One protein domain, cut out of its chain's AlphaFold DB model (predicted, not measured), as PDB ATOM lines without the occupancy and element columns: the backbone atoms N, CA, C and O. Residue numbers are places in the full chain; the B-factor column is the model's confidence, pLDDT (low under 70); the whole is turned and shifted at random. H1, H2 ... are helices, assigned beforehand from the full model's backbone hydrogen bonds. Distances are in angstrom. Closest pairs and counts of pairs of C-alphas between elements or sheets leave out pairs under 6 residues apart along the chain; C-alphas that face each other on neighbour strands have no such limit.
ATOM      1  N   THR A 448     211.495 193.082 164.066       94.81
ATOM      2  CA  THR A 448     212.184 192.422 162.947       94.81
ATOM      3  C   THR A 448     212.091 193.239 161.664       94.81
ATOM      4  O   THR A 448     213.108 193.445 161.007       94.81
ATOM      5  N   GLU A 449     210.908 193.779 161.357       95.12
ATOM      6  CA  GLU A 449     210.694 194.659 160.203       95.12
ATOM      7  C   GLU A 449     211.536 195.939 160.328       95.12
ATOM      8  O   GLU A 449     212.221 196.316 159.381       95.12
ATOM      9  N   ARG A 450     211.602 196.560 161.516       95.81
ATOM     10  CA  ARG A 450     212.468 197.728 161.770       95.81
ATOM     11  C   ARG A 450     213.948 197.413 161.583       95.81
ATOM     12  O   ARG A 450     214.679 198.233 161.034       95.81
ATOM     13  N   ALA A 451     214.403 196.233 162.005       95.56
ATOM     14  CA  ALA A 451     215.783 195.809 161.777       95.56
ATOM     15  C   ALA A 451     216.098 195.643 160.282       95.56
ATOM     16  O   ALA A 451     217.186 196.024 159.848       95.56
ATOM     17  N   ALA A 452     215.147 195.122 159.498       95.56
ATOM     18  CA  ALA A 452     215.268 195.014 158.047       95.56
ATOM     19  C   ALA A 452     215.275 196.393 157.363       95.56
ATOM     20  O   ALA A 452     216.132 196.642 156.517       95.56
ATOM     21  N   ILE A 453     214.398 197.311 157.786       95.81
ATOM     22  CA  ILE A 453     214.353 198.699 157.298       95.81
ATOM     23  C   ILE A 453     215.693 199.397 157.555       95.81
ATOM     24  O   ILE A 453     216.315 199.900 156.624       95.81
ATOM     25  N   TRP A 454     216.206 199.363 158.788       96.00
ATOM     26  CA  TRP A 454     217.503 199.970 159.106       96.00
ATOM     27  C   TRP A 454     218.665 199.314 158.363       96.00
ATOM     28  O   TRP A 454     219.590 199.999 157.927       96.00
ATOM     29  N   GLN A 455     218.622 197.993 158.175       94.81
ATOM     30  CA  GLN A 455     219.608 197.306 157.349       94.81
ATOM     31  C   GLN A 455     219.579 197.832 155.913       94.81
ATOM     32  O   GLN A 455     220.639 198.139 155.372       94.81
ATOM     33  N   HIS A 456     218.394 197.982 155.323       94.88
ATOM     34  CA  HIS A 456     218.233 198.535 153.985       94.88
ATOM     35  C   HIS A 456     218.713 199.988 153.895       94.88
ATOM     36  O   HIS A 456     219.536 200.306 153.037       94.88
ATOM     37  N   ILE A 457     218.325 200.848 154.836       95.19
ATOM     38  CA  ILE A 457     218.801 202.236 154.920       95.19
ATOM     39  C   ILE A 457     220.338 202.291 154.959       95.19
ATOM     40  O   ILE A 457     220.948 203.074 154.237       95.19
ATOM     41  N   CYS A 458     220.998 201.413 155.719       93.56
ATOM     42  CA  CYS A 458     222.464 201.319 155.765       93.56
ATOM     43  C   CYS A 458     223.107 200.787 154.466       93.56
ATOM     44  O   CYS A 458     224.312 200.989 154.240       93.56
ATOM     45  N   THR A 459     222.343 200.092 153.613       93.31
ATOM     46  CA  THR A 459     222.786 199.752 152.250       93.31
ATOM     47  C   THR A 459     222.738 200.965 151.329       93.31
ATOM     48  O   THR A 459     223.712 201.190 150.612       93.31
ATOM     49  N   LEU A 460     221.683 201.784 151.425       93.19
ATOM     50  CA  LEU A 460     221.515 203.022 150.656       93.19
ATOM     51  C   LEU A 460     222.486 204.127 151.104       93.19
ATOM     52  O   LEU A 460     223.029 204.866 150.284       93.19
ATOM     53  N   HIS A 461     222.734 204.227 152.411       92.94
ATOM     54  CA  HIS A 461     223.521 205.291 153.030       92.94
ATOM     55  C   HIS A 461     224.664 204.713 153.878       92.94
ATOM     56  O   HIS A 461     224.508 204.469 155.078       92.94
ATOM     57  N   PRO A 462     225.866 204.531 153.294       90.88
ATOM     58  CA  PRO A 462     227.014 203.973 154.008       90.88
ATOM     59  C   PRO A 462     227.464 204.773 155.240       90.88
ATOM     60  O   PRO A 462     228.118 204.212 156.116       90.88
ATOM     61  N   SER A 463     227.115 206.062 155.327       90.12
ATOM     62  CA  SER A 463     227.444 206.943 156.453       90.12
ATOM     63  C   SER A 463     226.752 206.567 157.766       90.12
ATOM     64  O   SER A 463     227.241 206.965 158.817       90.12
ATOM     65  N   LEU A 464     225.662 205.793 157.719       89.56
ATOM     66  CA  LEU A 464     224.908 205.346 158.897       89.56
ATOM     67  C   LEU A 464     225.442 204.037 159.503       89.56
ATOM     68  O   LEU A 464     225.130 203.716 160.645       89.56
ATOM     69  N   ARG A 465     226.291 203.297 158.776       88.06
ATOM     70  CA  ARG A 465     226.844 202.001 159.218       88.06
ATOM     71  C   ARG A 465     227.610 202.019 160.552       88.06
ATOM     72  O   ARG A 465     227.604 200.979 161.203       88.06
ATOM     73  N   PRO A 466     228.297 203.107 160.958       88.94
ATOM     74  CA  PRO A 466     228.989 203.146 162.247       88.94
ATOM     75  C   PRO A 466     228.060 203.175 163.468       88.94
ATOM     76  O   PRO A 466     228.527 202.942 164.579       88.94
ATOM     77  N   ILE A 467     226.778 203.504 163.287       89.44
ATOM     78  CA  ILE A 467     225.809 203.615 164.380       89.44
ATOM     79  C   ILE A 467     225.317 202.212 164.750       89.44
ATOM     80  O   ILE A 467     225.066 201.386 163.871       89.44
ATOM     81  N   ASP A 468     225.174 201.939 166.050       90.81
ATOM     82  CA  ASP A 468     224.659 200.650 166.507       90.81
ATOM     83  C   ASP A 468     223.215 200.438 166.030       90.81
ATOM     84  O   ASP A 468     222.311 201.236 166.289       90.81
ATOM     85  N   ARG A 469     223.005 199.330 165.319       89.69
ATOM     86  CA  ARG A 469     221.711 198.967 164.750       89.69
ATOM     87  C   ARG A 469     220.703 198.587 165.827       89.69
ATOM     88  O   ARG A 469     219.517 198.840 165.639       89.69
ATOM     89  N   GLU A 470     221.137 197.970 166.923       92.00
ATOM     90  CA  GLU A 470     220.211 197.587 167.999       92.00
ATOM     91  C   GLU A 470     219.595 198.817 168.664       92.00
ATOM     92  O   GLU A 470     218.386 198.852 168.913       92.00
ATOM     93  N   ASP A 471     220.397 199.863 168.850       89.56
ATOM     94  CA  ASP A 471     219.912 201.147 169.339       89.56
ATOM     95  C   ASP A 471     218.923 201.776 168.352       89.56
ATOM     96  O   ASP A 471     217.817 202.141 168.743       89.56
ATOM     97  N   LEU A 472     219.259 201.823 167.057       91.88
ATOM     98  CA  LEU A 472     218.361 202.355 166.022       91.88
ATOM     99  C   LEU A 472     217.002 201.640 165.990       91.88
ATOM    100  O   LEU A 472     215.968 202.287 165.858       91.88
ATOM    101  N   VAL A 473     216.985 200.313 166.142       93.94
ATOM    102  CA  VAL A 473     215.755 199.496 166.168       93.94
ATOM    103  C   VAL A 473     214.939 199.707 167.446       93.94
ATOM    104  O   VAL A 473     213.704 199.594 167.428       93.94
ATOM    105  N   THR A 474     215.626 199.960 168.558       90.75
ATOM    106  CA  THR A 474     215.009 200.200 169.863       90.75
ATOM    107  C   THR A 474     214.362 201.575 169.894       90.75
ATOM    108  O   THR A 474     213.190 201.672 170.240       90.75
ATOM    109  N   TYR A 475     215.089 202.609 169.473       89.19
ATOM    110  CA  TYR A 475     214.606 203.986 169.490       89.19
ATOM    111  C   TYR A 475     213.628 204.321 168.367       89.19
ATOM    112  O   TYR A 475     212.875 205.272 168.504       89.19
ATOM    113  N   SER A 476     213.572 203.530 167.292       92.25
ATOM    114  CA  SER A 476     212.505 203.645 166.292       92.25
ATOM    115  C   SER A 476     211.221 202.896 166.670       92.25
ATOM    116  O   SER A 476     210.364 202.645 165.820       92.25
ATOM    117  N   SER A 477     211.071 202.478 167.932       89.12
ATOM    118  CA  SER A 477     209.808 201.928 168.425       89.12
ATOM    119  C   SER A 477     208.678 202.933 168.224       89.12
ATOM    120  O   SER A 477     208.869 204.111 168.475       89.12
ATOM    121  N   HIS A 478     207.497 202.456 167.841       89.19
ATOM    122  CA  HIS A 478     206.297 203.277 167.641       89.19
ATOM    123  C   HIS A 478     206.316 204.239 166.445       89.19
ATOM    124  O   HIS A 478     205.307 204.892 166.210       89.19
ATOM    125  N   LEU A 479     207.392 204.265 165.657       92.25
ATOM    126  CA  LEU A 479     207.447 205.025 164.411       92.25
ATOM    127  C   LEU A 479     206.926 204.204 163.231       92.25
ATOM    128  O   LEU A 479     207.108 202.983 163.167       92.25
ATOM    129  N   THR A 480     206.298 204.889 162.284       93.44
ATOM    130  CA  THR A 480     205.899 204.367 160.973       93.44
ATOM    131  C   THR A 480     207.124 204.145 160.081       93.44
ATOM    132  O   THR A 480     208.234 204.595 160.377       93.44
ATOM    133  N   ARG A 481     206.962 203.417 158.969       94.31
ATOM    134  CA  ARG A 481     208.094 203.132 158.069       94.31
ATOM    135  C   ARG A 481     208.600 204.421 157.431       94.31
ATOM    136  O   ARG A 481     209.812 204.629 157.387       94.31
ATOM    137  N   ILE A 482     207.682 205.287 156.998       93.06
ATOM    138  CA  ILE A 482     208.009 206.576 156.384       93.06
ATOM    139  C   ILE A 482     208.785 207.492 157.338       93.06
ATOM    140  O   ILE A 482     209.797 208.055 156.932       93.06
ATOM    141  N   GLU A 483     208.407 207.563 158.617       94.56
ATOM    142  CA  GLU A 483     209.125 208.366 159.619       94.56
ATOM    143  C   GLU A 483     210.558 207.868 159.833       94.56
ATOM    144  O   GLU A 483     211.483 208.671 159.944       94.56
ATOM    145  N   ILE A 484     210.778 206.548 159.825       95.12
ATOM    146  CA  ILE A 484     212.124 205.964 159.937       95.12
ATOM    147  C   ILE A 484     212.989 206.350 158.728       95.12
ATOM    148  O   ILE A 484     214.143 206.758 158.896       95.12
ATOM    149  N   TYR A 485     212.446 206.232 157.511       95.12
ATOM    150  CA  TYR A 485     213.153 206.635 156.292       95.12
ATOM    151  C   TYR A 485     213.442 208.134 156.269       95.12
ATOM    152  O   TYR A 485     214.551 208.537 155.919       95.12
ATOM    153  N   GLU A 486     212.477 208.954 156.672       94.44
ATOM    154  CA  GLU A 486     212.597 210.405 156.668       94.44
ATOM    155  C   GLU A 486     213.608 210.892 157.714       94.44
ATOM    156  O   GLU A 486     214.484 211.691 157.382       94.44
ATOM    157  N   ALA A 487     213.586 210.339 158.931       95.06
ATOM    158  CA  ALA A 487     214.592 210.625 159.953       95.06
ATOM    159  C   ALA A 487     216.009 210.309 159.444       95.06
ATOM    160  O   ALA A 487     216.917 211.136 159.551       95.06
ATOM    161  N   ALA A 488     216.198 209.142 158.818       95.38
ATOM    162  CA  ALA A 488     217.482 208.763 158.237       95.38
ATOM    163  C   ALA A 488     217.906 209.700 157.093       95.38
ATOM    164  O   ALA A 488     219.060 210.138 157.044       95.38
ATOM    165  N   ARG A 489     216.977 210.031 156.188       95.31
ATOM    166  CA  ARG A 489     217.206 210.930 155.054       95.31
ATOM    167  C   ARG A 489     217.633 212.316 155.530       95.31
ATOM    168  O   ARG A 489     218.632 212.838 155.039       95.31
ATOM    169  N   GLN A 490     216.929 212.882 156.509       96.06
ATOM    170  CA  GLN A 490     217.244 214.185 157.093       96.06
ATOM    171  C   GLN A 490     218.633 214.197 157.735       96.06
ATOM    172  O   GLN A 490     219.417 215.110 157.472       96.06
ATOM    173  N   SER A 491     218.987 213.164 158.508       95.38
ATOM    174  CA  SER A 491     220.317 213.070 159.119       95.38
ATOM    175  C   SER A 491     221.439 212.978 158.086       95.38
ATOM    176  O   SER A 491     222.484 213.620 158.240       95.38
ATOM    177  N   VAL A 492     221.231 212.214 157.010       95.25
ATOM    178  CA  VAL A 492     222.189 212.103 155.899       95.25
ATOM    179  C   VAL A 492     222.309 213.425 155.145       95.25
ATOM    180  O   VAL A 492     223.425 213.853 154.849       95.25
ATOM    181  N   GLU A 493     221.192 214.092 154.859       95.12
ATOM    182  CA  GLU A 493     221.177 215.377 154.162       95.12
ATOM    183  C   GLU A 493     221.882 216.469 154.979       95.12
ATOM    184  O   GLU A 493     222.661 217.255 154.435       95.12
ATOM    185  N   GLU A 494     221.668 216.494 156.293       95.31
ATOM    186  CA  GLU A 494     222.337 217.426 157.194       95.31
ATOM    187  C   GLU A 494     223.855 217.203 157.220       95.31
ATOM    188  O   GLU A 494     224.621 218.153 157.016       95.31
ATOM    189  N   ALA A 495     224.298 215.951 157.380       94.19
ATOM    190  CA  ALA A 495     225.717 215.599 157.346       94.19
ATOM    191  C   ALA A 495     226.349 215.921 155.982       94.19
ATOM    192  O   ALA A 495     227.456 216.461 155.911       94.19
ATOM    193  N   PHE A 496     225.626 215.671 154.889       94.62
ATOM    194  CA  PHE A 496     226.063 216.028 153.543       94.62
ATOM    195  C   PHE A 496     226.217 217.545 153.384       94.62
ATOM    196  O   PHE A 496     227.253 218.023 152.916       94.62
ATOM    197  N   ARG A 497     225.230 218.327 153.835       96.25
ATOM    198  CA  ARG A 497     225.263 219.795 153.786       96.25
ATOM    199  C   ARG A 497     226.409 220.362 154.628       96.25
ATOM    200  O   ARG A 497     227.062 221.317 154.199       96.25
ATOM    201  N   ALA A 498     226.686 219.770 155.791       94.31
ATOM    202  CA  ALA A 498     227.850 220.104 156.608       94.31
ATOM    203  C   ALA A 498     229.162 219.784 155.875       94.31
ATOM    204  O   ALA A 498     230.034 220.646 155.775       94.31
ATOM    205  N   GLY A 499     229.263 218.604 155.259       95.00
ATOM    206  CA  GLY A 499     230.435 218.209 154.482       95.00
ATOM    207  C   GLY A 499     230.715 219.114 153.280       95.00
ATOM    208  O   GLY A 499     231.867 219.471 153.032       95.00
ATOM    209  N   VAL A 500     229.676 219.575 152.574       96.69
ATOM    210  CA  VAL A 500     229.810 220.563 151.487       96.69
ATOM    211  C   VAL A 500     230.322 221.903 152.020       96.69
ATOM    212  O   VAL A 500     231.227 222.496 151.428       96.69
ATOM    213  N   ARG A 501     229.780 222.373 153.151       97.38
ATOM    214  CA  ARG A 501     230.192 223.635 153.784       97.38
ATOM    215  C   ARG A 501     231.652 223.592 154.236       97.38
ATOM    216  O   ARG A 501     232.389 224.551 154.024       97.38
ATOM    217  N   GLU A 502     232.063 222.476 154.824       95.75
ATOM    218  CA  GLU A 502     233.403 222.280 155.384       95.75
ATOM    219  C   GLU A 502     234.413 221.727 154.369       95.75
ATOM    220  O   GLU A 502     235.607 221.652 154.660       95.75
ATOM    221  N   ARG A 503     233.952 221.362 153.165       95.44
ATOM    222  CA  ARG A 503     234.740 220.739 152.087       95.44
ATOM    223  C   ARG A 503     235.478 219.471 152.529       95.44
ATOM    224  O   ARG A 503     236.568 219.177 152.038       95.44
ATOM    225  N   ARG A 504     234.881 218.713 153.447       94.75
ATOM    226  CA  ARG A 504     235.411 217.444 153.957       94.75
ATOM    227  C   ARG A 504     234.283 216.450 154.177       94.75
ATOM    228  O   ARG A 504     233.123 216.830 154.285       94.75
ATOM    229  N   PHE A 505     234.629 215.174 154.282       92.00
ATOM    230  CA  PHE A 505     233.660 214.168 154.693       92.00
ATOM    231  C   PHE A 505     233.254 214.395 156.156       92.00
ATOM    232  O   PHE A 505     234.112 214.454 157.041       92.00
ATOM    233  N   VAL A 506     231.947 214.521 156.389       92.19
ATOM    234  CA  VAL A 506     231.330 214.586 157.716       92.19
ATOM    235  C   VAL A 506     230.424 213.358 157.842       92.19
ATOM    236  O   VAL A 506     229.474 213.237 157.064       92.19
ATOM    237  N   PRO A 507     230.733 212.401 158.738       89.62
ATOM    238  CA  PRO A 507     229.886 211.233 158.942       89.62
ATOM    239  C   PRO A 507     228.593 211.618 159.663       89.62
ATOM    240  O   PRO A 507     228.538 212.616 160.381       89.62
ATOM    241  N   VAL A 508     227.563 210.787 159.510       93.06
ATOM    242  CA  VAL A 508     226.354 210.919 160.323       93.06
ATOM    243  C   VAL A 508     226.670 210.422 161.733       93.06
ATOM    244  O   VAL A 508     227.207 209.327 161.905       93.06
ATOM    245  N   THR A 509     226.367 211.236 162.740       90.56
ATOM    246  CA  THR A 509     226.594 210.902 164.149       90.56
ATOM    247  C   THR A 509     225.349 210.274 164.772       90.56
ATOM    248  O   THR A 509     224.226 210.503 164.322       90.56
ATOM    249  N   ARG A 510     225.548 209.503 165.849       90.75
ATOM    250  CA  ARG A 510     224.456 208.943 166.661       90.75
ATOM    251  C   ARG A 510     223.512 210.043 167.155       90.75
ATOM    252  O   ARG A 510     222.306 209.908 167.003       90.75
ATOM    253  N   ALA A 511     224.076 211.137 167.671       88.62
ATOM    254  CA  ALA A 511     223.318 212.281 168.168       88.62
ATOM    255  C   ALA A 511     222.392 212.883 167.098       88.62
ATOM    256  O   ALA A 511     221.220 213.105 167.375       88.62
ATOM    257  N   ASN A 512     222.881 213.051 165.863       90.38
ATOM    258  CA  ASN A 512     222.082 213.582 164.755       90.38
ATOM    259  C   ASN A 512     220.864 212.688 164.458       90.38
ATOM    260  O   ASN A 512     219.739 213.174 164.421       90.38
ATOM    261  N   VAL A 513     221.062 211.373 164.303       92.69
ATOM    262  CA  VAL A 513     219.937 210.457 164.023       92.69
ATOM    263  C   VAL A 513     218.936 210.436 165.170       92.69
ATOM    264  O   VAL A 513     217.730 210.432 164.939       92.69
ATOM    265  N   PHE A 514     219.421 210.448 166.409       92.94
ATOM    266  CA  PHE A 514     218.568 210.367 167.590       92.94
ATOM    267  C   PHE A 514     217.740 211.632 167.787       92.94
ATOM    268  O   PHE A 514     216.567 211.532 168.131       92.94
ATOM    269  N   GLU A 515     218.306 212.800 167.491       91.62
ATOM    270  CA  GLU A 515     217.572 214.063 167.457       91.62
ATOM    271  C   GLU A 515     216.418 214.010 166.441       91.62
ATOM    272  O   GLU A 515     215.290 214.384 166.768       91.62
ATOM    273  N   LYS A 516     216.658 213.489 165.226       93.88
ATOM    274  CA  LYS A 516     215.595 213.379 164.211       93.88
ATOM    275  C   LYS A 516     214.527 212.368 164.608       93.88
ATOM    276  O   LYS A 516     213.347 212.665 164.461       93.88
ATOM    277  N   LEU A 517     214.908 211.221 165.172       92.69
ATOM    278  CA  LEU A 517     213.945 210.246 165.697       92.69
ATOM    279  C   LEU A 517     213.112 210.829 166.847       92.69
ATOM    280  O   LEU A 517     211.904 210.616 166.889       92.69
ATOM    281  N   ALA A 518     213.724 211.615 167.735       90.38
ATOM    282  CA  ALA A 518     213.028 212.240 168.856       90.38
ATOM    283  C   ALA A 518     211.952 213.229 168.393       90.38
ATOM    284  O   ALA A 518     210.928 213.355 169.056       90.38
ATOM    285  N   SER A 519     212.134 213.881 167.239       90.50
ATOM    286  CA  SER A 519     211.164 214.852 166.713       90.50
ATOM    287  C   SER A 519     209.783 214.265 166.386       90.50
ATOM    288  O   SER A 519     208.801 215.005 166.366       90.50
ATOM    289  N   TYR A 520     209.700 212.948 166.175       88.81
ATOM    290  CA  TYR A 520     208.449 212.232 165.914       88.81
ATOM    291  C   TYR A 520     207.764 211.727 167.191       88.81
ATOM    292  O   TYR A 520     206.619 211.279 167.153       88.81
ATOM    293  N   HIS A 521     208.442 211.803 168.336       86.50
ATOM    294  CA  HIS A 521     207.882 211.399 169.617       86.50
ATOM    295  C   HIS A 521     207.283 212.598 170.366       86.50
ATOM    296  O   HIS A 521     207.885 213.673 170.389       86.50
ATOM    297  N   PRO A 522     206.133 212.429 171.048       84.06
ATOM    298  CA  PRO A 522     205.640 213.435 171.983       84.06
ATOM    299  C   PRO A 522     206.694 213.742 173.051       84.06
ATOM    300  O   PRO A 522     207.338 212.821 173.563       84.06
ATOM    301  N   VAL A 523     206.840 215.014 173.423       83.19
ATOM    302  CA  VAL A 523     207.885 215.492 174.351       83.19
ATOM    303  C   VAL A 523     207.769 214.825 175.728       83.19
ATOM    304  O   VAL A 523     208.760 214.592 176.418       83.19
ATOM    305  N   GLU A 524     206.554 214.466 176.131       82.19
ATOM    306  CA  GLU A 524     206.276 213.819 177.408       82.19
ATOM    307  C   GLU A 524     206.578 212.313 177.407       82.19
ATOM    308  O   GLU A 524     206.607 211.717 178.486       82.19
ATOM    309  N   SER A 525     206.795 211.697 176.238       85.19
ATOM    310  CA  SER A 525     206.980 210.249 176.108       85.19
ATOM    311  C   SER A 525     208.287 209.757 176.738       85.19
ATOM    312  O   SER A 525     209.315 210.443 176.755       85.19
ATOM    313  N   ASP A 526     208.267 208.528 177.256       83.25
ATOM    314  CA  ASP A 526     209.458 207.904 177.833       83.25
ATOM    315  C   ASP A 526     210.502 207.576 176.752       83.25
ATOM    316  O   ASP A 526     211.696 207.488 177.039       83.25
ATOM    317  N   GLU A 527     210.065 207.377 175.510       82.50
ATOM    318  CA  GLU A 527     210.901 207.221 174.320       82.50
ATOM    319  C   GLU A 527     211.693 208.500 174.029       82.50
ATOM    320  O   GLU A 527     212.915 208.430 173.879       82.50
ATOM    321  N   TYR A 528     211.026 209.662 174.037       82.94
ATOM    322  CA  TYR A 528     211.667 210.964 173.845       82.94
ATOM    323  C   TYR A 528     212.746 211.215 174.902       82.94
ATOM    324  O   TYR A 528     213.891 211.505 174.558       82.94
ATOM    325  N   ARG A 529     212.433 211.005 176.190       85.25
ATOM    326  CA  ARG A 529     213.421 211.190 177.270       85.25
ATOM    327  C   ARG A 529     214.614 210.249 177.141       85.25
ATOM    328  O   ARG A 529     215.738 210.632 177.451       85.25
ATOM    329  N   ARG A 530     214.397 209.002 176.707       85.19
ATOM    330  CA  ARG A 530     215.495 208.046 176.488       85.19
ATOM    331  C   ARG A 530     216.400 208.480 175.332       85.19
ATOM    332  O   ARG A 530     217.616 208.371 175.462       85.19
ATOM    333  N   LEU A 531     215.823 208.984 174.242       85.44
ATOM    334  CA  LEU A 531     216.570 209.553 173.118       85.44
ATOM    335  C   LEU A 531     217.360 210.800 173.533       85.44
ATOM    336  O   LEU A 531     218.551 210.881 173.244       85.44
ATOM    337  N   GLU A 532     216.732 211.723 174.261       85.94
ATOM    338  CA  GLU A 532     217.371 212.937 174.777       85.94
ATOM    339  C   GLU A 532     218.546 212.603 175.703       85.94
ATOM    340  O   GLU A 532     219.657 213.086 175.487       85.94
ATOM    341  N   ASN A 533     218.345 211.704 176.671       86.00
ATOM    342  CA  ASN A 533     219.421 211.246 177.552       86.00
ATOM    343  C   ASN A 533     220.563 210.602 176.756       86.00
ATOM    344  O   ASN A 533     221.721 210.908 177.002       86.00
ATOM    345  N   ALA A 534     220.258 209.781 175.744       82.94
ATOM    346  CA  ALA A 534     221.288 209.172 174.904       82.94
ATOM    347  C   ALA A 534     222.081 210.202 174.072       82.94
ATOM    348  O   ALA A 534     223.262 209.983 173.786       82.94
ATOM    349  N   VAL A 535     221.458 211.317 173.675       84.25
ATOM    350  CA  VAL A 535     222.147 212.444 173.025       84.25
ATOM    351  C   VAL A 535     223.035 213.177 174.032       84.25
ATOM    352  O   VAL A 535     224.206 213.418 173.737       84.25
ATOM    353  N   ILE A 536     222.518 213.480 175.227       85.62
ATOM    354  CA  ILE A 536     223.265 214.156 176.298       85.62
ATOM    355  C   ILE A 536     224.485 213.329 176.716       85.62
ATOM    356  O   ILE A 536     225.587 213.871 176.777       85.62
ATOM    357  N   ASP A 537     224.316 212.023 176.926       83.88
ATOM    358  CA  ASP A 537     225.398 211.103 177.290       83.88
ATOM    359  C   ASP A 537     226.486 211.069 176.206       83.88
ATOM    360  O   ASP A 537     227.682 211.065 176.504       83.88
ATOM    361  N   SER A 538     226.091 211.108 174.926       79.81
ATOM    362  CA  SER A 538     227.042 211.191 173.813       79.81
ATOM    363  C   SER A 538     227.836 212.498 173.839       79.81
ATOM    364  O   SER A 538     229.037 212.473 173.577       79.81
ATOM    365  N   MET A 539     227.193 213.629 174.147       78.81
ATOM    366  CA  MET A 539     227.873 214.923 174.251       78.81
ATOM    367  C   MET A 539     228.822 214.960 175.450       78.81
ATOM    368  O   MET A 539     229.953 215.414 175.312       78.81
ATOM    369  N   GLN A 540     228.394 214.452 176.609       81.31
ATOM    370  CA  GLN A 540     229.240 214.369 177.801       81.31
ATOM    371  C   GLN A 540     230.487 213.522 177.537       81.31
ATOM    372  O   GLN A 540     231.591 213.974 177.820       81.31
ATOM    373  N   GLY A 541     230.338 212.362 176.891       79.12
ATOM    374  CA  GLY A 541     231.483 211.535 176.508       79.12
ATOM    375  C   GLY A 541     232.419 212.197 175.484       79.12
ATOM    376  O   GLY A 541     233.616 211.918 175.479       79.12
ATOM    377  N   GLU A 542     231.916 213.075 174.609       78.81
ATOM    378  CA  GLU A 542     232.764 213.890 173.726       78.81
ATOM    379  C   GLU A 542     233.531 214.973 174.495       78.81
ATOM    380  O   GLU A 542     234.712 215.179 174.211       78.81
ATOM    381  N   PHE A 543     232.900 215.621 175.481       79.75
ATOM    382  CA  PHE A 543     233.568 216.587 176.358       79.75
ATOM    383  C   PHE A 543     234.642 215.927 177.226       79.75
ATOM    384  O   PHE A 543     235.758 216.430 177.258       79.75
ATOM    385  N   GLU A 544     234.358 214.779 177.843       80.38
ATOM    386  CA  GLU A 544     235.341 214.032 178.646       80.38
ATOM    387  C   GLU A 544     236.567 213.633 177.813       80.38
ATOM    388  O   GLU A 544     237.701 213.825 178.237       80.38
ATOM    389  N   ARG A 545     236.361 213.166 176.572       78.00
ATOM    390  CA  ARG A 545     237.473 212.871 175.649       78.00
ATOM    391  C   ARG A 545     238.284 214.109 175.280       78.00
ATOM    392  O   ARG A 545     239.477 213.991 175.007       78.00
ATOM    393  N   LEU A 546     237.636 215.267 175.167       78.25
ATOM    394  CA  LEU A 546     238.319 216.518 174.860       78.25
ATOM    395  C   LEU A 546     239.143 216.996 176.059       78.25
ATOM    396  O   LEU A 546     240.279 217.419 175.862       78.25
ATOM    397  N   ASP A 547     238.599 216.881 177.270       78.44
ATOM    398  CA  ASP A 547     239.302 217.196 178.515       78.44
ATOM    399  C   ASP A 547     240.524 216.278 178.702       78.44
ATOM    400  O   ASP A 547     241.621 216.782 178.933       78.44
ATOM    401  N   ASP A 548     240.392 214.968 178.457       80.19
ATOM    402  CA  ASP A 548     241.518 214.021 178.491       80.19
ATOM    403  C   ASP A 548     242.639 214.405 177.499       80.19
ATOM    404  O   ASP A 548     243.826 214.349 177.827       80.19
ATOM    405  N   LEU A 549     242.284 214.834 176.281       76.38
ATOM    406  CA  LEU A 549     243.258 215.286 175.276       76.38
ATOM    407  C   LEU A 549     243.962 216.587 175.686       76.38
ATOM    408  O   LEU A 549     245.154 216.756 175.415       76.38
ATOM    409  N   LEU A 550     243.243 217.507 176.329       76.62
ATOM    410  CA  LEU A 550     243.805 218.763 176.829       76.62
ATOM    411  C   LEU A 550     244.730 218.528 178.031       76.62
ATOM    412  O   LEU A 550     245.777 219.176 178.132       76.62
ATOM    413  N   ASP A 551     244.394 217.571 178.896       76.56
ATOM    414  CA  ASP A 551     245.222 217.171 180.033       76.56
ATOM    415  C   ASP A 551     246.510 216.447 179.589       76.56
ATOM    416  O   ASP A 551     247.576 216.656 180.180       76.56
ATOM    417  N   GLU A 552     246.473 215.665 178.502       61.91
ATOM    418  CA  GLU A 552     247.672 215.049 177.910       61.91
ATOM    419  C   GLU A 552     248.606 216.065 177.215       61.91
ATOM    420  O   GLU A 552     249.833 215.903 177.254       61.91
ATOM    421  N   GLU A 553     248.073 217.135 176.612       56.56
ATOM    422  CA  GLU A 553     248.877 218.211 176.007       56.56
ATOM    423  C   GLU A 553     249.426 219.214 177.039       56.56
ATOM    424  O   GLU A 553     250.514 219.761 176.841       56.56
ATOM    425  N   GLY A 554     248.739 219.416 178.170       55.09
ATOM    426  CA  GLY A 554     249.191 220.269 179.279       55.09
ATOM    427  C   GLY A 554     250.304 219.665 180.151       55.09
ATOM    428  O   GLY A 554     250.895 220.371 180.970       55.09
ATOM    429  N   GLY A 555     250.603 218.373 179.979       51.78
ATOM    430  CA  GLY A 555     251.617 217.626 180.733       51.78
ATOM    431  C   GLY A 555     253.013 217.532 180.094       51.78
ATOM    432  O   GLY A 555     253.845 216.779 180.610       51.78
TER     433      GLY A 555
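AT A GLANCE: This is residues 448 to 555 of the 556 residues of an uncharacterized protein of Cryptobacterium curtum (strain ATCC 700683 / DSM 15641 / CCUG 43107 / 12-3) (UniProt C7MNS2). Two long helices, H3 and H5, run the same general way with the short helix H4 between them running back, a three-step zigzag, while H1 and H2 lie to one side of it, H1 packing on the first part of H3. H5 leaves this body as a long arm: residues 540 to 555 stick out free, and they give the domain much of its length. The printed part has 108 residues with five named helices, H1 to H5 in chain order, and no named strand; the class is all helix. It is only just compact, close to loose, with a radius of gyration of the C-alphas of 15.4 A, and it spans 51 by 34 by 22 A, only just elongated.

HOW THE PARTS SIT: H1, residues 448 to 460, touches H2, residues 469 to 475, with its residues 450 to 455 alone; the closest C-alphas, those of Ala 451 and Val 473, are 5.7 A apart, and the two run opposite ways at a steep tilt of 58 degrees. H1 also touches H3, residues 481 to 502, which meets it with residues 481 to 488 alone: the closest C-alphas, of Ile 457 and Tyr 485, are 7.3 A apart, at a shallow tilt of 28 degrees, the same way. H2 and H3 are apart. H3 forms a helical hairpin with H4, residues 510 to 518, opposite ways at a steep tilt of 43 degrees; H3 touches it with residues 483 to 491 alone, and the closest C-alphas, of Ala 487 and Lys 516, are 5.2 A apart. H4 forms a second helical hairpin with H5, residues 526 to 553, opposite ways at a shallow tilt of 20 degrees; H5 touches it with residues 527 to 538 alone, closest at the C-alphas of Ala 511 and Val 535, 5.0 A apart. The helix packing is part aligned, part crossed: 2 of these 4 touching pairs are at a shallow tilt. H2 is close to but not clearly touching H4, and likewise H5. H3 and H5 are apart, and H1 is apart from both H4 and H5. In H1, H2, H3, H4 and H5 every O i to N i+4 pair is within hydrogen-bond range.

IN THESE COORDINATES: H1 begins at C-alpha 448, (212.184, 192.422, 162.947), and measures 18.7 A from first to last C-alpha. H2 measures 9.9 A and H4 12.1 A. H3 measures 31.8 A and begins at C-alpha 481, (208.094, 203.132, 158.069). H5, the longest, measures 40.8 A and ends at C-alpha 553, (248.877, 218.211, 176.007).

THE WHOLE: The C-alphas farthest apart, of Thr 480 and Gly 555, are 51.5 A apart. The printed part has no cut; the link from H2 to H3 is tight, the other three are short, and no link is long. Mean pLDDT of the printed part is 88.5, and residues 552 to 555 are under 70.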